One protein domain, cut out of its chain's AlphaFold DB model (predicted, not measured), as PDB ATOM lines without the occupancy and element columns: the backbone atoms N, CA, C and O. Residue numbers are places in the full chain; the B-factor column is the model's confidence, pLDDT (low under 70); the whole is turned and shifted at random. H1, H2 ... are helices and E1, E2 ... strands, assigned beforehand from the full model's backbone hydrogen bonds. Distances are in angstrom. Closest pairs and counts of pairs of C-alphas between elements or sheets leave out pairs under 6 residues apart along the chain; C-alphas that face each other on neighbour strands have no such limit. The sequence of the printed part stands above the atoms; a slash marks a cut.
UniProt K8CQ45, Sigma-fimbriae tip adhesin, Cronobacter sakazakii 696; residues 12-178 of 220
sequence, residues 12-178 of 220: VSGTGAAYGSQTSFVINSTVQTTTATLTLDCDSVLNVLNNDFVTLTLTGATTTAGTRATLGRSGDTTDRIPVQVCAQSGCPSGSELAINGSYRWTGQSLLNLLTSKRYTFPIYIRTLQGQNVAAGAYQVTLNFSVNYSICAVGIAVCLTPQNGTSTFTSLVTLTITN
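This is residues 12 to 178 of the 220 residues of the protein "Sigma-fimbriae tip adhesin" of Cronobacter sakazakii 696 (UniProt K8CQ45). The domain is a long sandwich of strands: E9 and E10, a long hairpin, make one layer with E4 and E2, and E1, E3, E8 and E6 make the layer facing it. Along one long side E1 runs on into E2 and so passes from one layer to the other, while E5 joins E9 to E6 on the opposite side near one end; the short helix H1 sits at that end and the still shorter H2 towards the other. The printed part has 167 residues with two named helices and ten named strands, in the order E1 E2 H1 E3 E4 E5 E6 E7 H2 E8 E9 E10. The strands form one branched, mixed sheet, twisted, and the class is mostly strand. It is compact, with a radius of gyration of the C-alphas of 17.6 A, and a rod in outline, spanning 58 by 25 by 23 A.

E1, residues 12 to 14, runs on into E2, residues 17 to 23, across a break of 2 residues, at 12 degrees. E1 is the antiparallel neighbour of E3, residues 33 to 41, with N 13 and O 39 within hydrogen-bond range at 2.9 A. E2 is the parallel neighbour of E10, residues 161 to 177, with N 19 and O 173 at 2.9 A. The closest C-alphas of E2 and E3 are those of Ala 17 and Ala 36, 4.8 A apart. H1, residues 24 to 29, is on the sheet but over none of its strands; its closest C-alpha pair with E10 is Ser 24 and Ile 176, 5.9 A. E8, residues 118 to 127, has E3 on one side and E6, residues 80 to 86, on the other side, both antiparallel to it: N 36 and O 123 are 2.9 A apart, N 84 and O 126 2.8 A. E5, residues 68 to 73, forms an antiparallel hairpin with E6, with N 71 and O 81 at 2.8 A. E9, residues 136 to 151, has three antiparallel neighbours: E4, residues 53 to 61, and E5 lie on one side of it, beside residues 141 to 149 and 137 to 140, and E10 on the other side. Within hydrogen-bond range are N 57 and O 145 between E4 and E9, at 2.8 A, N 72 and O 139 between E5 and E9, at 2.9 A, and N 142 and O 170 in the hairpin of E9 and E10, at 2.8 A. E7, residues 102 to 106, is an edge strand antiparallel to E4, with N 56 and O 103 at 2.9 A, and is apart from E8. H2, residues 108 to 111, only grazes the sheet, with its residues 109 to 111. In H1 every O i to N i+4 pair is within hydrogen-bond range; H2 is too short for such a pair.

E1 begins at C-alpha 12, (196.108, 191.021, 138.054). E2 measures 18.0 A from first to last C-alpha, E3 25.8 A, E4 24.3 A, E6 18.9 A and E8 28.9 A. E9 measures 46.5 A and begins at C-alpha 136, (186.699, 174.799, 111.518). E10, 49.7 A, bends by 52 degrees at residue 164 and ends at C-alpha 177, (188.405, 168.465, 112.223).

The two C-alphas farthest apart, those of Val 157 and Asn 178, are 58.9 A apart. The printed part has no cut. The links from E3 to E4, 11 residues, and from E6 to E7, 15 residues, are long. The mean pLDDT of the printed part is 91.2; residues 44 to 50 and 154 to 156 are under 70.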
ATOM      1  N   VAL A  12     196.970 192.009 138.716       93.00
ATOM      2  CA  VAL A  12     196.108 191.021 138.054       93.00
ATOM      3  C   VAL A  12     196.629 190.723 136.653       93.00
ATOM      4  O   VAL A  12     196.914 191.624 135.866       93.00
ATOM      5  N   SER A  13     196.731 189.441 136.320       95.00
ATOM      6  CA  SER A  13     196.997 188.975 134.959       95.00
ATOM      7  C   SER A  13     196.225 187.695 134.674       95.00
ATOM      8  O   SER A  13     195.907 186.937 135.588       95.00
ATOM      9  N   GLY A  14     195.912 187.454 133.405       95.62
ATOM     10  CA  GLY A  14     195.216 186.247 132.987       95.62
ATOM     11  C   GLY A  14     195.791 185.664 131.708       95.62
ATOM     12  O   GLY A  14     196.433 186.366 130.927       95.62
ATOM     13  N   THR A  15     195.558 184.372 131.496       97.44
ATOM     14  CA  THR A  15     195.948 183.670 130.270       97.44
ATOM     15  C   THR A  15     194.729 183.194 129.489       97.44
ATOM     16  O   THR A  15     193.643 182.988 130.038       97.44
ATOM     17  N   GLY A  16     194.925 182.985 128.187       95.69
ATOM     18  CA  GLY A  16     193.989 182.232 127.356       95.69
ATOM     19  C   GLY A  16     193.951 180.746 127.715       95.69
ATOM     20  O   GLY A  16     194.675 180.282 128.603       95.69
ATOM     21  N   ALA A  17     193.128 180.006 126.977       97.50
ATOM     22  CA  ALA A  17     193.040 178.556 127.045       97.50
ATOM     23  C   ALA A  17     192.834 177.954 125.646       97.50
ATOM     24  O   ALA A  17     192.322 178.603 124.731       97.50
ATOM     25  N   ALA A  18     193.223 176.696 125.465       97.94
ATOM     26  CA  ALA A  18     193.077 176.006 124.191       97.94
ATOM     27  C   ALA A  18     192.669 174.551 124.414       97.94
ATOM     28  O   ALA A  18     193.249 173.852 125.245       97.94
ATOM     29  N   TYR A  19     191.677 174.092 123.656       97.94
ATOM     30  CA  TYR A  19     191.275 172.683 123.610       97.94
ATOM     31  C   TYR A  19     192.127 171.854 122.635       97.94
ATOM     32  O   TYR A  19     192.012 170.628 122.600       97.94
ATOM     33  N   GLY A  20     192.952 172.519 121.821       97.31
ATOM     34  CA  GLY A  20     193.673 171.894 120.717       97.31
ATOM     35  C   GLY A  20     192.743 171.494 119.570       97.31
ATOM     36  O   GLY A  20     191.718 172.136 119.329       97.31
ATOM     37  N   SER A  21     193.129 170.438 118.853       96.50
ATOM     38  CA  SER A  21     192.353 169.872 117.751       96.50
ATOM     39  C   SER A  21     191.498 168.710 118.246       96.50
ATOM     40  O   SER A  21     192.027 167.770 118.831       96.50
ATOM     41  N   GLN A  22     190.200 168.752 117.964       96.06
ATOM     42  CA  GLN A  22     189.235 167.700 118.284       96.06
ATOM     43  C   GLN A  22     188.432 167.349 117.030       96.06
ATOM     44  O   GLN A  22     188.255 168.193 116.156       96.06
ATOM     45  N   THR A  23     187.927 166.124 116.914       94.44
ATOM     46  CA  THR A  23     187.021 165.782 115.806       94.44
ATOM     47  C   THR A  23     185.597 166.233 116.124       94.44
ATOM     48  O   THR A  23     185.220 166.372 117.293       94.44
ATOM     49  N   SER A  24     184.771 166.430 115.093       92.06
ATOM     50  CA  SER A  24     183.340 166.716 115.272       92.06
ATOM     51  C   SER A  24     182.625 165.638 116.102       92.06
ATOM     52  O   SER A  24     181.759 165.966 116.912       92.06
ATOM     53  N   PHE A  25     183.037 164.372 115.981       92.00
ATOM     54  CA  PHE A  25     182.530 163.271 116.801       92.00
ATOM     55  C   PHE A  25     182.877 163.432 118.286       92.00
ATOM     56  O   PHE A  25     181.987 163.354 119.126       92.00
ATOM     57  N   VAL A  26     184.137 163.739 118.615       93.81
ATOM     58  CA  VAL A  26     184.574 163.925 120.011       93.81
ATOM     59  C   VAL A  26     183.828 165.079 120.682       93.81
ATOM     60  O   VAL A  26     183.393 164.943 121.824       93.81
ATOM     61  N   ILE A  27     183.629 166.195 119.975       95.12
ATOM     62  CA  ILE A  27     182.849 167.333 120.488       95.12
ATOM     63  C   ILE A  27     181.380 166.956 120.722       95.12
ATOM     64  O   ILE A  27     180.760 167.437 121.672       95.12
ATOM     65  N   ASN A  28     180.825 166.067 119.897       94.38
ATOM     66  CA  ASN A  28     179.463 165.583 120.062       94.38
ATOM     67  C   ASN A  28     179.316 164.612 121.248       94.38
ATOM     68  O   ASN A  28     178.336 164.702 121.985       94.38
ATOM     69  N   SER A  29     180.281 163.714 121.463       94.12
ATOM     70  CA  SER A  29     180.147 162.598 122.410       94.12
ATOM     71  C   SER A  29     180.832 162.805 123.759       94.12
ATOM     72  O   SER A  29     180.603 162.027 124.684       94.12
ATOM     73  N   THR A  30     181.741 163.774 123.884       95.31
ATOM     74  CA  THR A  30     182.643 163.852 125.040       95.31
ATOM     75  C   THR A  30     182.909 165.290 125.460       95.31
ATOM     76  O   THR A  30     183.364 166.123 124.679       95.31
ATOM     77  N   VAL A  31     182.691 165.565 126.748       96.88
ATOM     78  CA  VAL A  31     183.032 166.855 127.355       96.88
ATOM     79  C   VAL A  31     184.540 167.075 127.296       96.88
ATOM     80  O   VAL A  31     185.312 166.323 127.889       96.88
ATOM     81  N   GLN A  32     184.947 168.147 126.627       97.50
ATOM     82  CA  GLN A  32     186.329 168.604 126.589       97.50
ATOM     83  C   GLN A  32     186.547 169.641 127.681       97.50
ATOM     84  O   GLN A  32     185.656 170.441 127.967       97.50
ATOM     85  N   THR A  33     187.732 169.647 128.288       97.75
ATOM     86  CA  THR A  33     188.099 170.612 129.331       97.75
ATOM     87  C   THR A  33     189.423 171.270 128.979       97.75
ATOM     88  O   THR A  33     190.363 170.596 128.573       97.75
ATOM     89  N   THR A  34     189.497 172.581 129.157       98.25
ATOM     90  CA  THR A  34     190.741 173.351 129.118       98.25
ATOM     91  C   THR A  34     190.781 174.303 130.312       98.25
ATOM     92  O   THR A  34     189.779 174.465 131.017       98.25
ATOM     93  N   THR A  35     191.929 174.922 130.555       98.31
ATOM     94  CA  THR A  35     192.151 175.766 131.728       98.31
ATOM     95  C   THR A  35     192.754 177.099 131.314       98.31
ATOM     96  O   THR A  35     193.815 177.145 130.697       98.31
ATOM     97  N   ALA A  36     192.069 178.182 131.674       97.94
ATOM     98  CA  ALA A  36     192.652 179.515 131.739       97.94
ATOM     99  C   ALA A  36     193.194 179.746 133.152       97.94
ATOM    100  O   ALA A  36     192.774 179.089 134.105       97.94
ATOM    101  N   THR A  37     194.110 180.694 133.304       97.19
ATOM    102  CA  THR A  37     194.704 181.001 134.606       97.19
ATOM    103  C   THR A  37     194.488 182.466 134.932       97.19
ATOM    104  O   THR A  37     194.774 183.318 134.095       97.19
ATOM    105  N   LEU A  38     194.022 182.757 136.146       96.94
ATOM    106  CA  LEU A  38     194.108 184.076 136.769       96.94
ATOM    107  C   LEU A  38     195.295 184.067 137.735       96.94
ATOM    108  O   LEU A  38     195.432 183.161 138.552       96.94
ATOM    109  N   THR A  39     196.139 185.085 137.658       95.12
ATOM    110  CA  THR A  39     197.245 185.307 138.585       95.12
ATOM    111  C   THR A  39     197.085 186.656 139.270       95.12
ATOM    112  O   THR A  39     196.910 187.676 138.602       95.12
ATOM    113  N   LEU A  40     197.175 186.640 140.596       91.75
ATOM    114  CA  LEU A  40     197.267 187.812 141.459       91.75
ATOM    115  C   LEU A  40     198.659 187.824 142.092       91.75
ATOM    116  O   LEU A  40     198.998 186.919 142.855       91.75
ATOM    117  N   ASP A  41     199.466 188.814 141.730       90.56
ATOM    118  CA  ASP A  41     200.823 189.000 142.251       90.56
ATOM    119  C   ASP A  41     200.834 190.194 143.208       90.56
ATOM    120  O   ASP A  41     200.668 191.334 142.774       90.56
ATOM    121  N   CYS A  42     200.942 189.927 144.506       83.81
ATOM    122  CA  CYS A  42     200.864 190.939 145.555       83.81
ATOM    123  C   CYS A  42     202.255 191.155 146.174       83.81
ATOM    124  O   CYS A  42     202.989 190.201 146.427       83.81
ATOM    125  N   ASP A  43     202.618 192.401 146.488       72.50
ATOM    126  CA  ASP A  43     203.958 192.727 147.009       72.50
ATOM    127  C   ASP A  43     204.231 192.188 148.435       72.50
ATOM    128  O   ASP A  43     205.384 192.089 148.884       72.50
ATOM    129  N   SER A  44     203.192 191.793 149.170       66.06
ATOM    130  CA  SER A  44     203.272 191.458 150.592       66.06
ATOM    131  C   SER A  44     203.585 189.996 150.903       66.06
ATOM    132  O   SER A  44     203.092 189.082 150.249       66.06
ATOM    133  N   VAL A  45     204.378 189.764 151.959       55.00
ATOM    134  CA  VAL A  45     204.553 188.431 152.563       55.00
ATOM    135  C   VAL A  45     203.293 188.088 153.353       55.00
ATOM    136  O   VAL A  45     202.844 188.856 154.195       55.00
ATOM    137  N   LEU A  46     202.746 186.922 153.032       58.16
ATOM    138  CA  LEU A  46     201.475 186.391 153.486       58.16
ATOM    139  C   LEU A  46     201.258 186.458 155.002       58.16
ATOM    140  O   LEU A  46     202.056 185.927 155.777       58.16
ATOM    141  N   ASN A  47     200.104 186.981 155.400       56.38
ATOM    142  CA  ASN A  47     199.558 186.769 156.729       56.38
ATOM    143  C   ASN A  47     198.044 186.569 156.602       56.38
ATOM    144  O   ASN A  47     197.256 187.491 156.788       56.38
ATOM    145  N   VAL A  48     197.647 185.376 156.144       56.25
ATOM    146  CA  VAL A  48     196.231 185.083 155.887       56.25
ATOM    147  C   VAL A  48     195.477 185.048 157.199       56.25
ATOM    148  O   VAL A  48     195.756 184.231 158.078       56.25
ATOM    149  N   LEU A  49     194.455 185.888 157.268       60.69
ATOM    150  CA  LEU A  49     193.421 185.850 158.286       60.69
ATOM    151  C   LEU A  49     192.052 185.915 157.645       60.69
ATOM    152  O   LEU A  49     191.911 186.249 156.473       60.69
ATOM    153  N   ASN A  50     191.048 185.617 158.466       63.31
ATOM    154  CA  ASN A  50     189.690 185.208 158.110       63.31
ATOM    155  C   ASN A  50     188.904 186.093 157.115       63.31
ATOM    156  O   ASN A  50     187.820 185.679 156.712       63.31
ATOM    157  N   ASN A  51     189.412 187.255 156.694       77.56
ATOM    158  CA  ASN A  51     188.705 188.190 155.815       77.56
ATOM    159  C   ASN A  51     189.318 188.373 154.416       77.56
ATOM    160  O   ASN A  51     188.696 189.059 153.605       77.56
ATOM    161  N   ASP A  52     190.465 187.758 154.105       86.75
ATOM    162  CA  ASP A  52     191.026 187.829 152.751       86.75
ATOM    163  C   ASP A  52     190.081 187.171 151.739       86.75
ATOM    164  O   ASP A  52     189.541 186.076 151.969       86.75
ATOM    165  N   PHE A  53     189.899 187.825 150.594       91.12
ATOM    166  CA  PHE A  53     189.083 187.286 149.520       91.12
ATOM    167  C   PHE A  53     189.584 187.667 148.131       91.12
ATOM    168  O   PHE A  53     190.151 188.735 147.901       91.12
ATOM    169  N   VAL A  54     189.245 186.804 147.178       94.31
ATOM    170  CA  VAL A  54     189.301 187.089 145.745       94.31
ATOM    171  C   VAL A  54     187.970 186.671 145.144       94.31
ATOM    172  O   VAL A  54     187.538 185.536 145.326       94.31
ATOM    173  N   THR A  55     187.309 187.578 144.436       97.56
ATOM    174  CA  THR A  55     186.059 187.326 143.717       97.56
ATOM    175  C   THR A  55     186.310 187.467 142.226       97.56
ATOM    176  O   THR A  55     186.707 188.538 141.771       97.56
ATOM    177  N   LEU A  56     186.064 186.400 141.471       98.44
ATOM    178  CA  LEU A  56     186.075 186.404 140.012       98.44
ATOM    179  C   LEU A  56     184.641 186.455 139.501       98.44
ATOM    180  O   LEU A  56     183.824 185.616 139.880       98.44
ATOM    181  N   THR A  57     184.369 187.382 138.592       98.62
ATOM    182  CA  THR A  57     183.081 187.529 137.914       98.62
ATOM    183  C   THR A  57     183.288 187.412 136.413       98.62
ATOM    184  O   THR A  57     184.112 188.132 135.850       98.62
ATOM    185  N   LEU A  58     182.526 186.542 135.750       98.62
ATOM    186  CA  LEU A  58     182.461 186.509 134.287       98.62
ATOM    187  C   LEU A  58     181.523 187.628 133.830       98.62
ATOM    188  O   LEU A  58     180.311 187.482 133.908       98.62
ATOM    189  N   THR A  59     182.054 188.759 133.380       98.38
ATOM    190  CA  THR A  59     181.245 189.942 133.029       98.38
ATOM    191  C   THR A  59     180.661 189.868 131.624       98.38
ATOM    192  O   THR A  59     179.678 190.539 131.324       98.38
ATOM    193  N   GLY A  60     181.233 189.045 130.746       98.06
ATOM    194  CA  GLY A  60     180.714 188.873 129.396       98.06
ATOM    195  C   GLY A  60     181.536 187.919 128.545       98.06
ATOM    196  O   GLY A  60     182.583 187.424 128.956       98.06
ATOM    197  N   ALA A  61     181.058 187.689 127.327       98.12
ATOM    198  CA  ALA A  61     181.766 186.945 126.299       98.12
ATOM    199  C   ALA A  61     181.445 187.526 124.918       98.12
ATOM    200  O   ALA A  61     180.384 188.122 124.734       98.12
ATOM    201  N   THR A  62     182.327 187.330 123.937       96.94
ATOM    202  CA  THR A  62     182.088 187.777 122.547       96.94
ATOM    203  C   THR A  62     180.867 187.127 121.908       96.94
ATOM    204  O   THR A  62     180.241 187.713 121.031       96.94
ATOM    205  N   THR A  63     180.536 185.910 122.333       95.25
ATOM    206  CA  THR A  63     179.405 185.122 121.845       95.25
ATOM    207  C   THR A  63     178.785 184.360 123.010       95.25
ATOM    208  O   THR A  63     179.495 183.816 123.861       95.25
ATOM    209  N   THR A  64     177.454 184.341 123.069       95.19
ATOM    210  CA  THR A  64     176.682 183.728 124.157       95.19
ATOM    211  C   THR A  64     175.476 182.958 123.623       95.19
ATOM    212  O   THR A  64     175.029 183.168 122.496       95.19
ATOM    213  N   ALA A  65     174.958 182.039 124.434       92.06
ATOM    214  CA  ALA A  65     173.647 181.423 124.270       92.06
ATOM    215  C   ALA A  65     172.982 181.357 125.648       92.06
ATOM    216  O   ALA A  65     173.476 180.686 126.560       92.06
ATOM    217  N   GLY A  66     171.887 182.101 125.820       92.62
ATOM    218  CA  GLY A  66     171.314 182.343 127.142       92.62
ATOM    219  C   GLY A  66     172.344 182.994 128.068       92.62
ATOM    220  O   GLY A  66     172.915 184.031 127.741       92.62
ATOM    221  N   THR A  67     172.611 182.363 129.211       94.94
ATOM    222  CA  THR A  67     173.555 182.854 130.225       94.94
ATOM    223  C   THR A  67     174.954 182.243 130.114       94.94
ATOM    224  O   THR A  67     175.795 182.496 130.976       94.94
ATOM    225  N   ARG A  68     175.235 181.442 129.079       97.06
ATOM    226  CA  ARG A  68     176.546 180.813 128.866       97.06
ATOM    227  C   ARG A  68     177.298 181.464 127.718       97.06
ATOM    228  O   ARG A  68     176.704 181.857 126.715       97.06
ATOM    229  N   ALA A  69     178.619 181.517 127.848       97.69
ATOM    230  CA  ALA A  69     179.500 181.804 126.728       97.69
ATOM    231  C   ALA A  69     179.442 180.659 125.704       97.69
ATOM    232  O   ALA A  69     179.223 179.497 126.056       97.69
ATOM    233  N   THR A  70     179.646 180.980 124.433       97.75
ATOM    234  CA  THR A  70     179.708 179.995 123.351       97.75
ATOM    235  C   THR A  70     180.971 180.200 122.543       97.75
ATOM    236  O   THR A  70     181.300 181.326 122.190       97.75
ATOM    237  N   LEU A  71     181.666 179.117 122.212       98.00
ATOM    238  CA  LEU A  71     182.668 179.140 121.156       98.00
ATOM    239  C   LEU A  71     181.942 179.335 119.820       98.00
ATOM    240  O   LEU A  71     181.078 178.528 119.462       98.00
ATOM    241  N   GLY A  72     182.274 180.406 119.103       96.06
ATOM    242  CA  GLY A  72     181.747 180.697 117.774       96.06
ATOM    243  C   GLY A  72     182.733 180.298 116.688       96.06
ATOM    244  O   GLY A  72     183.932 180.556 116.812       96.06
ATOM    245  N   ARG A  73     182.232 179.680 115.618       95.38
ATOM    246  CA  ARG A  73     183.039 179.384 114.434       95.38
ATOM    247  C   ARG A  73     183.417 180.682 113.712       95.38
ATOM    248  O   ARG A  73     182.568 181.542 113.482       95.38
ATOM    249  N   SER A  74     184.688 180.833 113.353       89.88
ATOM    250  CA  SER A  74     185.163 182.011 112.620       89.88
ATOM    251  C   SER A  74     184.468 182.125 111.260       89.88
ATOM    252  O   SER A  74     184.460 181.167 110.490       89.88
ATOM    253  N   GLY A  75     183.910 183.302 110.960       86.56
ATOM    254  CA  GLY A  75     183.190 183.562 109.707       86.56
ATOM    255  C   GLY A  75     181.772 182.984 109.637       86.56
ATOM    256  O   GLY A  75     181.159 183.054 108.578       86.56
ATOM    257  N   ASP A  76     181.243 182.437 110.736       85.81
ATOM    258  CA  ASP A  76     179.926 181.796 110.781       85.81
ATOM    259  C   ASP A  76     179.137 182.213 112.038       85.81
ATOM    260  O   ASP A  76     179.671 182.354 113.148       85.81
ATOM    261  N   THR A  77     177.835 182.451 111.876       81.31
ATOM    262  CA  THR A  77     176.970 182.939 112.961       81.31
ATOM    263  C   THR A  77     176.132 181.859 113.639       81.31
ATOM    264  O   THR A  77     175.518 182.141 114.667       81.31
ATOM    265  N   THR A  78     176.105 180.642 113.101       88.44
ATOM    266  CA  THR A  78     175.164 179.581 113.485       88.44
ATOM    267  C   THR A  78     175.809 178.479 114.312       88.44
ATOM    268  O   THR A  78     175.224 178.044 115.301       88.44
ATOM    269  N   ASP A  79     177.030 178.068 113.976       92.81
ATOM    270  CA  ASP A  79     177.720 176.996 114.685       92.81
ATOM    271  C   ASP A  79     178.254 177.524 116.017       92.81
ATOM    272  O   ASP A  79     179.169 178.360 116.067       92.81
ATOM    273  N   ARG A  80     177.665 177.047 117.114       93.81
ATOM    274  CA  ARG A  80     177.975 177.477 118.478       93.81
ATOM    275  C   ARG A  80     178.146 176.273 119.387       93.81
ATOM    276  O   ARG A  80     177.329 175.363 119.373       93.81
ATOM    277  N   ILE A  81     179.185 176.306 120.214       96.81
ATOM    278  CA  ILE A  81     179.438 175.283 121.236       96.81
ATOM    279  C   ILE A  81     179.387 175.991 122.588       96.81
ATOM    280  O   ILE A  81     180.317 176.734 122.917       96.81
ATOM    281  N   PRO A  82     178.310 175.829 123.372       96.94
ATOM    282  CA  PRO A  82     178.244 176.393 124.710       96.94
ATOM    283  C   PRO A  82     179.334 175.816 125.608       96.94
ATOM    284  O   PRO A  82     179.654 174.625 125.536       96.94
ATOM    285  N   VAL A  83     179.868 176.666 126.482       97.81
ATOM    286  CA  VAL A  83     180.856 176.272 127.484       97.81
ATOM    287  C   VAL A  83     180.376 176.599 128.896       97.81
ATOM    288  O   VAL A  83     179.727 177.620 129.128       97.81
ATOM    289  N   GLN A  84     180.711 175.729 129.844       97.75
ATOM    290  CA  GLN A  84     180.640 176.009 131.276       97.75
ATOM    291  C   GLN A  84     181.989 176.571 131.716       97.75
ATOM    292  O   GLN A  84     183.016 175.911 131.557       97.75
ATOM    293  N   VAL A  85     181.986 177.783 132.263       98.44
ATOM    294  CA  VAL A  85     183.163 178.401 132.883       98.44
ATOM    295  C   VAL A  85     183.052 178.171 134.382       98.44
ATOM    296  O   VAL A  85     182.020 178.490 134.956       98.44
ATOM    297  N   CYS A  86     184.070 177.612 135.025       98.38
ATOM    298  CA  CYS A  86     183.993 177.219 136.428       98.38
ATOM    299  C   CYS A  86     185.247 177.586 137.203       98.38
ATOM    300  O   CYS A  86     186.370 177.444 136.720       98.38
ATOM    301  N   ALA A  87     185.048 177.981 138.453       97.31
ATOM    302  CA  ALA A  87     186.123 178.316 139.379       97.31
ATOM    303  C   ALA A  87     186.743 177.088 140.078       97.31
ATOM    304  O   ALA A  87     187.768 177.210 140.748       97.31
ATOM    305  N   GLN A  88     186.130 175.904 139.947       96.19
ATOM    306  CA  GLN A  88     186.595 174.661 140.568       96.19
ATOM    307  C   GLN A  88     186.637 173.503 139.568       96.19
ATOM    308  O   GLN A  88     185.833 173.422 138.635       96.19
ATOM    309  N   SER A  89     187.574 172.579 139.794       95.12
ATOM    310  CA  SER A  89     187.753 171.385 138.968       95.12
ATOM    311  C   SER A  89     186.491 170.528 138.975       95.12
ATOM    312  O   SER A  89     185.886 170.321 140.025       95.12
ATOM    313  N   GLY A  90     186.100 170.009 137.812       94.00
ATOM    314  CA  GLY A  90     184.894 169.186 137.667       94.00
ATOM    315  C   GLY A  90     183.578 169.972 137.649       94.00
ATOM    316  O   GLY A  90     182.540 169.370 137.383       94.00
ATOM    317  N   CYS A  91     183.609 171.296 137.852       96.62
ATOM    318  CA  CYS A  91     182.428 172.163 137.908       96.62
ATOM    319  C   CYS A  91     181.319 171.661 138.854       96.62
ATOM    320  O   CYS A  91     180.196 171.424 138.400       96.62
ATOM    321  N   PRO A  92     181.587 171.475 140.159       96.31
ATOM    322  CA  PRO A  92     180.527 171.199 141.123       96.31
ATOM    323  C   PRO A  92     179.491 172.334 141.171       96.31
ATOM    324  O   PRO A  92     179.768 173.476 140.781       96.31
ATOM    325  N   SER A  93     178.300 172.029 141.688       93.94
ATOM    326  CA  SER A  93     177.222 173.005 141.881       93.94
ATOM    327  C   SER A  93     177.714 174.254 142.618       93.94
ATOM    328  O   SER A  93     178.390 174.154 143.638       93.94
ATOM    329  N   GLY A  94     177.375 175.434 142.092       93.81
ATOM    330  CA  GLY A  94     177.787 176.725 142.658       93.81
ATOM    331  C   GLY A  94     179.183 177.210 142.244       93.81
ATOM    332  O   GLY A  94     179.546 178.329 142.588       93.81
ATOM    333  N   SER A  95     179.953 176.417 141.488       96.56
ATOM    334  CA  SER A  95     181.252 176.848 140.939       96.56
ATOM    335  C   SER A  95     181.185 177.353 139.496       96.56
ATOM    336  O   SER A  95     182.165 177.922 139.013       96.56
ATOM    337  N   GLU A  96     180.060 177.136 138.805       97.75
ATOM    338  CA  GLU A  96     179.836 177.636 137.447       97.75
ATOM    339  C   GLU A  96     179.578 179.150 137.461       97.75
ATOM    340  O   GLU A  96     178.721 179.656 138.183       97.75
ATOM    341  N   LEU A  97     180.310 179.856 136.610       98.25
ATOM    342  CA  LEU A  97     180.179 181.269 136.310       98.25
ATOM    343  C   LEU A  97     179.348 181.412 135.033       98.25
ATOM    344  O   LEU A  97     179.866 181.333 133.919       98.25
ATOM    345  N   ALA A  98     178.045 181.626 135.192       97.25
ATOM    346  CA  ALA A  98     177.227 182.177 134.115       97.25
ATOM    347  C   ALA A  98     177.671 183.623 133.800       97.25
ATOM    348  O   ALA A  98     178.417 184.225 134.571       97.25
ATOM    349  N   ILE A  99     177.208 184.217 132.697       98.00
ATOM    350  CA  ILE A  99     177.395 185.656 132.456       98.00
ATOM    351  C   ILE A  99     176.820 186.445 133.647       98.00
ATOM    352  O   ILE A  99     175.689 186.209 134.070       98.00
ATOM    353  N   ASN A 100     177.617 187.369 134.181       97.69
ATOM    354  CA  ASN A 100     177.442 188.110 135.439       97.69
ATOM    355  C   ASN A 100     177.465 187.261 136.723       97.69
ATOM    356  O   ASN A 100     177.253 187.788 137.814       97.69
ATOM    357  N   GLY A 101     177.745 185.963 136.617       97.81
ATOM    358  CA  GLY A 101     177.978 185.073 137.748       97.81
ATOM    359  C   GLY A 101     179.365 185.279 138.350       97.81
ATOM    360  O   GLY A 101     180.322 185.620 137.648       97.81
ATOM    361  N   SER A 102     179.469 185.048 139.659       98.00
ATOM    362  CA  SER A 102     180.693 185.263 140.430       98.00
ATOM    363  C   SER A 102     181.017 184.093 141.350       98.00
ATOM    364  O   SER A 102     180.112 183.470 141.902       98.00
ATOM    365  N   TYR A 103     182.303 183.871 141.594       98.06
ATOM    366  CA  TYR A 103     182.805 182.917 142.576       98.06
ATOM    367  C   TYR A 103     183.842 183.594 143.465       98.06
ATOM    368  O   TYR A 103     184.672 184.362 142.976       98.06
ATOM    369  N   ARG A 104     183.797 183.311 144.772       96.50
ATOM    370  CA  ARG A 104     184.671 183.935 145.769       96.50
ATOM    371  C   ARG A 104     185.508 182.893 146.502       96.50
ATOM    372  O   ARG A 104     184.961 182.045 147.200       96.50
ATOM    373  N   TRP A 105     186.826 183.015 146.388       93.69
ATOM    374  CA  TRP A 105     187.789 182.305 147.228       93.69
ATOM    375  C   TRP A 105     188.022 183.085 148.522       93.69
ATOM    376  O   TRP A 105     188.161 184.309 148.498       93.69
ATOM    377  N   THR A 106     188.072 182.371 149.644       89.94
ATOM    378  CA  THR A 106     188.347 182.909 150.985       89.94
ATOM    379  C   THR A 106     189.192 181.944 151.814       89.94
ATOM    380  O   THR A 106     189.230 180.735 151.542       89.94
ATOM    381  N   GLY A 107     189.849 182.473 152.850       83.44
ATOM    382  CA  GLY A 107     190.500 181.687 153.903       83.44
ATOM    383  C   GLY A 107     191.411 180.580 153.361       83.44
ATOM    384  O   GLY A 107     192.326 180.837 152.580       83.44
ATOM    385  N   GLN A 108     191.126 179.327 153.732       79.00
ATOM    386  CA  GLN A 108     191.946 178.166 153.368       79.00
ATOM    387  C   GLN A 108     192.074 177.939 151.852       79.00
ATOM    388  O   GLN A 108     193.095 177.437 151.389       79.00
ATOM    389  N   SER A 109     191.069 178.321 151.058       85.00
ATOM    390  CA  SER A 109     191.153 178.156 149.601       85.00
ATOM    391  C   SER A 109     192.228 179.048 148.978       85.00
ATOM    392  O   SER A 109     192.880 178.625 148.032       85.00
ATOM    393  N   LEU A 110     192.479 180.231 149.551       86.25
ATOM    394  CA  LEU A 110     193.564 181.115 149.125       86.25
ATOM    395  C   LEU A 110     194.932 180.567 149.546       86.25
ATOM    396  O   LEU A 110     195.884 180.657 148.775       86.25
ATOM    397  N   LEU A 111     195.021 179.944 150.727       80.62
ATOM    398  CA  LEU A 111     196.250 179.301 151.209       80.62
ATOM    399  C   LEU A 111     196.722 178.179 150.282       80.62
ATOM    400  O   LEU A 111     197.911 178.079 149.995       80.62
ATOM    401  N   ASN A 112     195.791 177.374 149.772       82.88
ATOM    402  CA  ASN A 112     196.115 176.261 148.877       82.88
ATOM    403  C   ASN A 112     196.610 176.717 147.490       82.88
ATOM    404  O   ASN A 112     197.167 175.912 146.750       82.88
ATOM    405  N   LEU A 113     196.376 177.980 147.122       79.94
ATOM    406  CA  LEU A 113     196.720 178.548 145.814       79.94
ATOM    407  C   LEU A 113     197.963 179.443 145.867       79.94
ATOM    408  O   LEU A 113     198.390 179.968 144.835       79.94
ATOM    409  N   LEU A 114     198.518 179.653 147.061       79.50
ATOM    410  CA  LEU A 114     199.639 180.548 147.265       79.50
ATOM    411  C   LEU A 114     200.963 179.878 146.909       79.50
ATOM    412  O   LEU A 114     201.349 178.858 147.476       79.50
ATOM    413  N   THR A 115     201.728 180.557 146.063       80.50
ATOM    414  CA  THR A 115     203.129 180.245 145.784       80.50
ATOM    415  C   THR A 115     203.966 181.510 145.969       80.50
ATOM    416  O   THR A 115     203.967 182.409 145.136       80.50
ATOM    417  N   SER A 116     204.656 181.624 147.107       71.81
ATOM    418  CA  SER A 116     205.664 182.674 147.345       71.81
ATOM    419  C   SER A 116     205.197 184.128 147.123       71.81
ATOM    420  O   SER A 116     206.007 184.932 146.673       71.81
ATOM    421  N   LYS A 117     203.936 184.461 147.475       78.31
ATOM    422  CA  LYS A 117     203.198 185.751 147.293       78.31
ATOM    423  C   LYS A 117     202.295 185.863 146.060       78.31
ATOM    424  O   LYS A 117     201.548 186.827 145.918       78.31
ATOM    425  N   ARG A 118     202.319 184.857 145.197       87.25
ATOM    426  CA  ARG A 118     201.466 184.789 144.017       87.25
ATOM    427  C   ARG A 118     200.319 183.822 144.249       87.25
ATOM    428  O   ARG A 118     200.552 182.664 144.592       87.25
ATOM    429  N   TYR A 119     199.097 184.280 144.015       89.88
ATOM    430  CA  TYR A 119     197.928 183.413 143.965       89.88
ATOM    431  C   TYR A 119     197.627 183.052 142.516       89.88
ATOM    432  O   TYR A 119     197.486 183.934 141.663       89.88
ATOM    433  N   THR A 120     197.505 181.758 142.242       93.25
ATOM    434  CA  THR A 120     197.213 181.246 140.902       93.25
ATOM    435  C   THR A 120     195.904 180.472 140.924       93.25
ATOM    436  O   THR A 120     195.806 179.418 141.542       93.25
ATOM    437  N   PHE A 121     194.894 180.993 140.233       95.38
ATOM    438  CA  PHE A 121     193.541 180.451 140.197       95.38
ATOM    439  C   PHE A 121     193.283 179.782 138.844       95.38
ATOM    440  O   PHE A 121     193.258 180.475 137.818       95.38
ATOM    441  N   PRO A 122     193.069 178.457 138.803       96.69
ATOM    442  CA  PRO A 122     192.640 177.793 137.584       96.69
ATOM    443  C   PRO A 122     191.163 178.099 137.307       96.69
ATOM    444  O   PRO A 122     190.303 177.954 138.176       96.69
ATOM    445  N   ILE A 123     190.869 178.483 136.070       98.06
ATOM    446  CA  ILE A 123     189.517 178.677 135.548       98.06
ATOM    447  C   ILE A 123     189.269 177.555 134.549       98.06
ATOM    448  O   ILE A 123     189.888 177.497 133.486       98.06
ATOM    449  N   TYR A 124     188.376 176.639 134.900       98.44
ATOM    450  CA  TYR A 124     188.071 175.455 134.106       98.44
ATOM    451  C   TYR A 124     186.983 175.782 133.096       98.44
ATOM    452  O   TYR A 124     185.931 176.300 133.456       98.44
ATOM    453  N   ILE A 125     187.225 175.462 131.831       98.44
ATOM    454  CA  ILE A 125     186.307 175.776 130.743       98.44
ATOM    455  C   ILE A 125     185.955 174.458 130.071       98.44
ATOM    456  O   ILE A 125     186.816 173.780 129.503       98.44
ATOM    457  N   ARG A 126     184.687 174.068 130.158       97.88
ATOM    458  CA  ARG A 126     184.194 172.768 129.697       97.88
ATOM    459  C   ARG A 126     183.208 172.943 128.562       97.88
ATOM    460  O   ARG A 126     182.312 173.772 128.674       97.88
ATOM    461  N   THR A 127     183.327 172.152 127.506       97.00
ATOM    462  CA  THR A 127     182.275 172.091 126.485       97.00
ATOM    463  C   THR A 127     181.053 171.345 127.017       97.00
ATOM    464  O   THR A 127     181.146 170.540 127.945       97.00
ATOM    465  N   LEU A 128     179.894 171.592 126.414       94.38
ATOM    466  CA  LEU A 128     178.745 170.702 126.554       94.38
ATOM    467  C   LEU A 128     178.765 169.656 125.437       94.38
ATOM    468  O   LEU A 128     179.113 169.970 124.303       94.38
ATOM    469  N   GLN A 129     178.368 168.426 125.757       91.62
ATOM    470  CA  GLN A 129     178.172 167.373 124.758       91.62
ATOM    471  C   GLN A 129     176.928 167.637 123.888       91.62
ATOM    472  O   GLN A 129     176.114 168.520 124.177       91.62
ATOM    473  N   GLY A 130     176.768 166.852 122.826       91.38
ATOM    474  CA  GLY A 130     175.606 166.876 121.935       91.38
ATOM    475  C   GLY A 130     175.627 167.982 120.881       91.38
ATOM    476  O   GLY A 130     174.643 168.157 120.168       91.38
ATOM    477  N   GLN A 131     176.728 168.728 120.758       91.94
ATOM    478  CA  GLN A 131     176.847 169.756 119.726       91.94
ATOM    479  C   GLN A 131     177.133 169.090 118.377       91.94
ATOM    480  O   GLN A 131     178.059 168.289 118.258       91.94
ATOM    481  N   ASN A 132     176.319 169.394 117.367       91.50
ATOM    482  CA  ASN A 132     176.571 169.007 115.982       91.50
ATOM    483  C   ASN A 132     177.020 170.254 115.226       91.50
ATOM    484  O   ASN A 132     176.222 171.160 115.001       91.50
ATOM    485  N   VAL A 133     178.307 170.318 114.915       93.06
ATOM    486  CA  VAL A 133     178.968 171.507 114.379       93.06
ATOM    487  C   VAL A 133     179.973 171.094 113.312       93.06
ATOM    488  O   VAL A 133     180.529 169.992 113.362       93.06
ATOM    489  N   ALA A 134     180.202 171.961 112.331       93.56
ATOM    490  CA  ALA A 134     181.105 171.655 111.233       93.56
ATOM    491  C   ALA A 134     182.590 171.772 111.633       93.56
ATOM    492  O   ALA A 134     182.961 172.359 112.646       93.56
ATOM    493  N   ALA A 135     183.478 171.238 110.792       94.06
ATOM    494  CA  ALA A 135     184.914 171.440 110.954       94.06
ATOM    495  C   ALA A 135     185.303 172.920 110.784       94.06
ATOM    496  O   ALA A 135     184.801 173.616 109.899       94.06
ATOM    497  N   GLY A 136     186.233 173.417 111.594       95.25
ATOM    498  CA  GLY A 136     186.699 174.799 111.518       95.25
ATOM    499  C   GLY A 136     187.365 175.295 112.794       95.25
ATOM    500  O   GLY A 136     187.536 174.558 113.762       95.25
ATOM    501  N   ALA A 137     187.745 176.572 112.789       97.06
ATOM    502  CA  ALA A 137     188.276 177.252 113.962       97.06
ATOM    503  C   ALA A 137     187.139 177.884 114.771       97.06
ATOM    504  O   ALA A 137     186.324 178.632 114.226       97.06
ATOM    505  N   TYR A 138     187.117 177.593 116.066       98.00
ATOM    506  CA  TYR A 138     186.137 178.067 117.031       98.00
ATOM    507  C   TYR A 138     186.833 178.878 118.118       98.00
ATOM    508  O   TYR A 138     187.868 178.462 118.646       98.00
ATOM    509  N   GLN A 139     186.254 180.020 118.479       98.12
ATOM    510  CA  GLN A 139     186.820 180.886 119.507       98.12
ATOM    511  C   GLN A 139     185.762 181.641 120.305       98.12
ATOM    512  O   GLN A 139     184.659 181.908 119.829       98.12
ATOM    513  N   VAL A 140     186.128 182.017 121.526       98.25
ATOM    514  CA  VAL A 140     185.389 182.975 122.348       98.25
ATOM    515  C   VAL A 140     186.378 183.778 123.180       98.25
ATOM    516  O   VAL A 140     187.346 183.221 123.695       98.25
ATOM    517  N   THR A 141     186.152 185.083 123.310       98.38
ATOM    518  CA  THR A 141     186.862 185.892 124.309       98.38
ATOM    519  C   THR A 141     185.949 186.083 125.508       98.38
ATOM    520  O   THR A 141     184.833 186.581 125.358       98.38
ATOM    521  N   LEU A 142     186.417 185.656 126.676       98.62
ATOM    522  CA  LEU A 142     185.750 185.815 127.964       98.62
ATOM    523  C   LEU A 142     186.276 187.075 128.650       98.62
ATOM    524  O   LEU A 142     187.489 187.284 128.700       98.62
ATOM    525  N   ASN A 143     185.374 187.883 129.193       98.38
ATOM    526  CA  ASN A 143     185.698 189.097 129.931       98.38
ATOM    527  C   ASN A 143     185.468 188.847 131.416       98.38
ATOM    528  O   ASN A 143     184.387 188.408 131.815       98.38
ATOM    529  N   PHE A 144     186.475 189.138 132.230       98.56
ATOM    530  CA  PHE A 144     186.426 188.919 133.664       98.56
ATOM    531  C   PHE A 144     186.664 190.210 134.432       98.56
ATOM    532  O   PHE A 144     187.471 191.051 134.034       98.56
ATOM    533  N   SER A 145     185.994 190.321 135.575       98.06
ATOM    534  CA  SER A 145     186.317 191.273 136.632       98.06
ATOM    535  C   SER A 145     186.809 190.509 137.853       98.06
ATOM    536  O   SER A 145     186.271 189.454 138.196       98.06
ATOM    537  N   VAL A 146     187.847 191.034 138.487       97.50
ATOM    538  CA  VAL A 146     188.477 190.476 139.677       97.50
ATOM    539  C   VAL A 146     188.441 191.541 140.754       97.50
ATOM    540  O   VAL A 146     189.066 192.586 140.602       97.50
ATOM    541  N   ASN A 147     187.725 191.265 141.837       96.06
ATOM    542  CA  ASN A 147     187.682 192.104 143.028       96.06
ATOM    543  C   ASN A 147     188.374 191.372 144.177       96.06
ATOM    544  O   ASN A 147     188.006 190.235 144.483       96.06
ATOM    545  N   TYR A 148     189.351 191.999 144.818       92.50
ATOM    546  CA  TYR A 148     190.133 191.370 145.879       92.50
ATOM    547  C   TYR A 148     190.352 192.295 147.068       92.50
ATOM    548  O   TYR A 148     190.344 193.520 146.951       92.50
ATOM    549  N   SER A 149     190.585 191.654 148.208       90.06
ATOM    550  CA  SER A 149     191.076 192.248 149.442       90.06
ATOM    551  C   SER A 149     192.058 191.259 150.049       90.06
ATOM    552  O   SER A 149     191.651 190.176 150.472       90.06
ATOM    553  N   ILE A 150     193.346 191.594 150.013       87.00
ATOM    554  CA  ILE A 150     194.424 190.753 150.538       87.00
ATOM    555  C   ILE A 150     195.173 191.534 151.605       87.00
ATOM    556  O   ILE A 150     195.610 192.666 151.374       87.00
ATOM    557  N   CYS A 151     195.335 190.947 152.782       84.25
ATOM    558  CA  CYS A 151     196.071 191.600 153.840       84.25
ATOM    559  C   CYS A 151     197.585 191.549 153.617       84.25
ATOM    560  O   CYS A 151     198.184 190.475 153.573       84.25
ATOM    561  N   ALA A 152     198.224 192.722 153.563       78.50
ATOM    562  CA  ALA A 152     199.676 192.797 153.454       78.50
ATOM    563  C   ALA A 152     200.410 192.645 154.796       78.50
ATOM    564  O   ALA A 152     201.527 192.129 154.823       78.50
ATOM    565  N   VAL A 153     199.811 193.100 155.904       74.12
ATOM    566  CA  VAL A 153     200.412 193.071 157.250       74.12
ATOM    567  C   VAL A 153     199.334 192.854 158.319       74.12
ATOM    568  O   VAL A 153     198.410 193.658 158.440       74.12
ATOM    569  N   GLY A 154     199.500 191.808 159.140       69.19
ATOM    570  CA  GLY A 154     198.714 191.536 160.359       69.19
ATOM    571  C   GLY A 154     198.328 190.057 160.541       69.19
ATOM    572  O   GLY A 154     198.000 189.414 159.558       69.19
ATOM    573  N   ILE A 155     198.355 189.523 161.783       65.38
ATOM    574  CA  ILE A 155     198.018 188.107 162.149       65.38
ATOM    575  C   ILE A 155     196.676 187.977 162.920       65.38
ATOM    576  O   ILE A 155     196.250 186.891 163.271       65.38
ATOM    577  N   ALA A 156     195.960 189.063 163.215       68.06
ATOM    578  CA  ALA A 156     194.576 188.964 163.726       68.06
ATOM    579  C   ALA A 156     193.671 190.080 163.188       68.06
ATOM    580  O   ALA A 156     192.493 189.870 162.912       68.06
ATOM    581  N   VAL A 157     194.263 191.252 162.971       73.00
ATOM    582  CA  VAL A 157     193.643 192.421 162.354       73.00
ATOM    583  C   VAL A 157     194.499 192.818 161.164       73.00
ATOM    584  O   VAL A 157     195.723 192.854 161.285       73.00
ATOM    585  N   CYS A 158     193.864 193.118 160.031       78.50
ATOM    586  CA  CYS A 158     194.595 193.620 158.882       78.50
ATOM    587  C   CYS A 158     194.931 195.102 159.061       78.50
ATOM    588  O   CYS A 158     194.029 195.931 159.163       78.50
ATOM    589  N   LEU A 159     196.222 195.427 159.095       79.69
ATOM    590  CA  LEU A 159     196.703 196.802 159.253       79.69
ATOM    591  C   LEU A 159     196.820 197.521 157.910       79.69
ATOM    592  O   LEU A 159     196.634 198.731 157.829       79.69
ATOM    593  N   THR A 160     197.121 196.769 156.853       81.44
ATOM    594  CA  THR A 160     197.333 197.302 155.505       81.44
ATOM    595  C   THR A 160     196.647 196.399 154.480       81.44
ATOM    596  O   THR A 160     197.282 195.485 153.946       81.44
ATOM    597  N   PRO A 161     195.342 196.587 154.225       81.06
ATOM    598  CA  PRO A 161     194.648 195.830 153.193       81.06
ATOM    599  C   PRO A 161     195.026 196.346 151.799       81.06
ATOM    600  O   PRO A 161     194.976 197.548 151.538       81.06
ATOM    601  N   GLN A 162     195.370 195.428 150.898       85.62
ATOM    602  CA  GLN A 162     195.511 195.680 149.468       85.62
ATOM    603  C   GLN A 162     194.183 195.334 148.801       85.62
ATOM    604  O   GLN A 162     193.825 194.160 148.675       85.62
ATOM    605  N   ASN A 163     193.429 196.364 148.428       88.62
ATOM    606  CA  ASN A 163     192.126 196.212 147.797       88.62
ATOM    607  C   ASN A 163     192.189 196.753 146.382       88.62
ATOM    608  O   ASN A 163     192.732 197.835 146.163       88.62
ATOM    609  N   GLY A 164     191.545 196.057 145.458       91.25
ATOM    610  CA  GLY A 164     191.483 196.511 144.084       91.25
ATOM    611  C   GLY A 164     190.393 195.810 143.303       91.25
ATOM    612  O   GLY A 164     189.893 194.743 143.667       91.25
ATOM    613  N   THR A 165     190.012 196.445 142.204       94.38
ATOM    614  CA  THR A 165     189.211 195.817 141.163       94.38
ATOM    615  C   THR A 165     189.942 195.991 139.850       94.38
ATOM    616  O   THR A 165     190.300 197.103 139.471       94.38
ATOM    617  N   SER A 166     190.154 194.884 139.154       95.44
ATOM    618  CA  SER A 166     190.796 194.874 137.848       95.44
ATOM    619  C   SER A 166     190.036 193.964 136.897       95.44
ATOM    620  O   SER A 166     189.177 193.181 137.301       95.44
ATOM    621  N   THR A 167     190.337 194.075 135.613       95.94
ATOM    622  CA  THR A 167     189.715 193.256 134.576       95.94
ATOM    623  C   THR A 167     190.783 192.596 133.729       95.94
ATOM    624  O   THR A 167     191.892 193.110 133.581       95.94
ATOM    625  N   PHE A 168     190.450 191.442 133.171       97.25
ATOM    626  CA  PHE A 168     191.275 190.790 132.166       97.25
ATOM    627  C   PHE A 168     190.383 190.038 131.185       97.25
ATOM    628  O   PHE A 168     189.215 189.749 131.464       97.25
ATOM    629  N   THR A 169     190.947 189.709 130.029       98.00
ATOM    630  CA  THR A 169     190.274 188.901 129.018       98.00
ATOM    631  C   THR A 169     191.006 187.583 128.818       98.00
ATOM    632  O   THR A 169     192.220 187.487 129.001       98.00
ATOM    633  N   SER A 170     190.261 186.543 128.458       98.12
ATOM    634  CA  SER A 170     190.808 185.226 128.143       98.12
ATOM    635  C   SER A 170     190.274 184.772 126.794       98.12
ATOM    636  O   SER A 170     189.065 184.618 126.614       98.12
ATOM    637  N   LEU A 171     191.177 184.572 125.834       98.50
ATOM    638  CA  LEU A 171     190.848 183.962 124.552       98.50
ATOM    639  C   LEU A 171     190.850 182.440 124.704       98.50
ATOM    640  O   LEU A 171     191.852 181.851 125.112       98.50
ATOM    641  N   VAL A 172     189.740 181.816 124.329       98.56
ATOM    642  CA  VAL A 172     189.566 180.365 124.325       98.56
ATOM    643  C   VAL A 172     189.449 179.891 122.887       98.56
ATOM    644  O   VAL A 172     188.656 180.446 122.126       98.56
ATOM    645  N   THR A 173     190.218 178.868 122.517       98.50
ATOM    646  CA  THR A 173     190.275 178.356 121.137       98.50
ATOM    647  C   THR A 173     190.057 176.850 121.054       98.50
ATOM    648  O   THR A 173     190.445 176.090 121.946       98.50
ATOM    649  N   LEU A 174     189.441 176.419 119.956       98.19
ATOM    650  CA  LEU A 174     189.214 175.024 119.595       98.19
ATOM    651  C   LEU A 174     189.313 174.885 118.072       98.19
ATOM    652  O   LEU A 174     188.721 175.670 117.332       98.19
ATOM    653  N   THR A 175     190.011 173.863 117.594       97.88
ATOM    654  CA  THR A 175     189.982 173.477 116.180       97.88
ATOM    655  C   THR A 175     189.184 172.194 116.037       97.88
ATOM    656  O   THR A 175     189.495 171.200 116.686       97.88
ATOM    657  N   ILE A 176     188.160 172.213 115.187       96.31
ATOM    658  CA  ILE A 176     187.366 171.031 114.861       96.31
ATOM    659  C   ILE A 176     187.797 170.490 113.506       96.31
ATOM    660  O   ILE A 176     187.792 171.218 112.512       96.31
ATOM    661  N   THR A 177     188.132 169.206 113.458       94.94
ATOM    662  CA  THR A 177     188.405 168.465 112.223       94.94
ATOM    663  C   THR A 177     187.227 167.568 111.854       94.94
ATOM    664  O   THR A 177     186.430 167.167 112.707       94.94
ATOM    665  N   ASN A 178     187.097 167.254 110.563       88.69
ATOM    666  CA  ASN A 178     186.099 166.289 110.110       88.69
ATOM    667  C   ASN A 178     186.420 164.907 110.682       88.69
ATOM    668  O   ASN A 178     187.550 164.433 110.554       88.69
TER     669      ASN A 178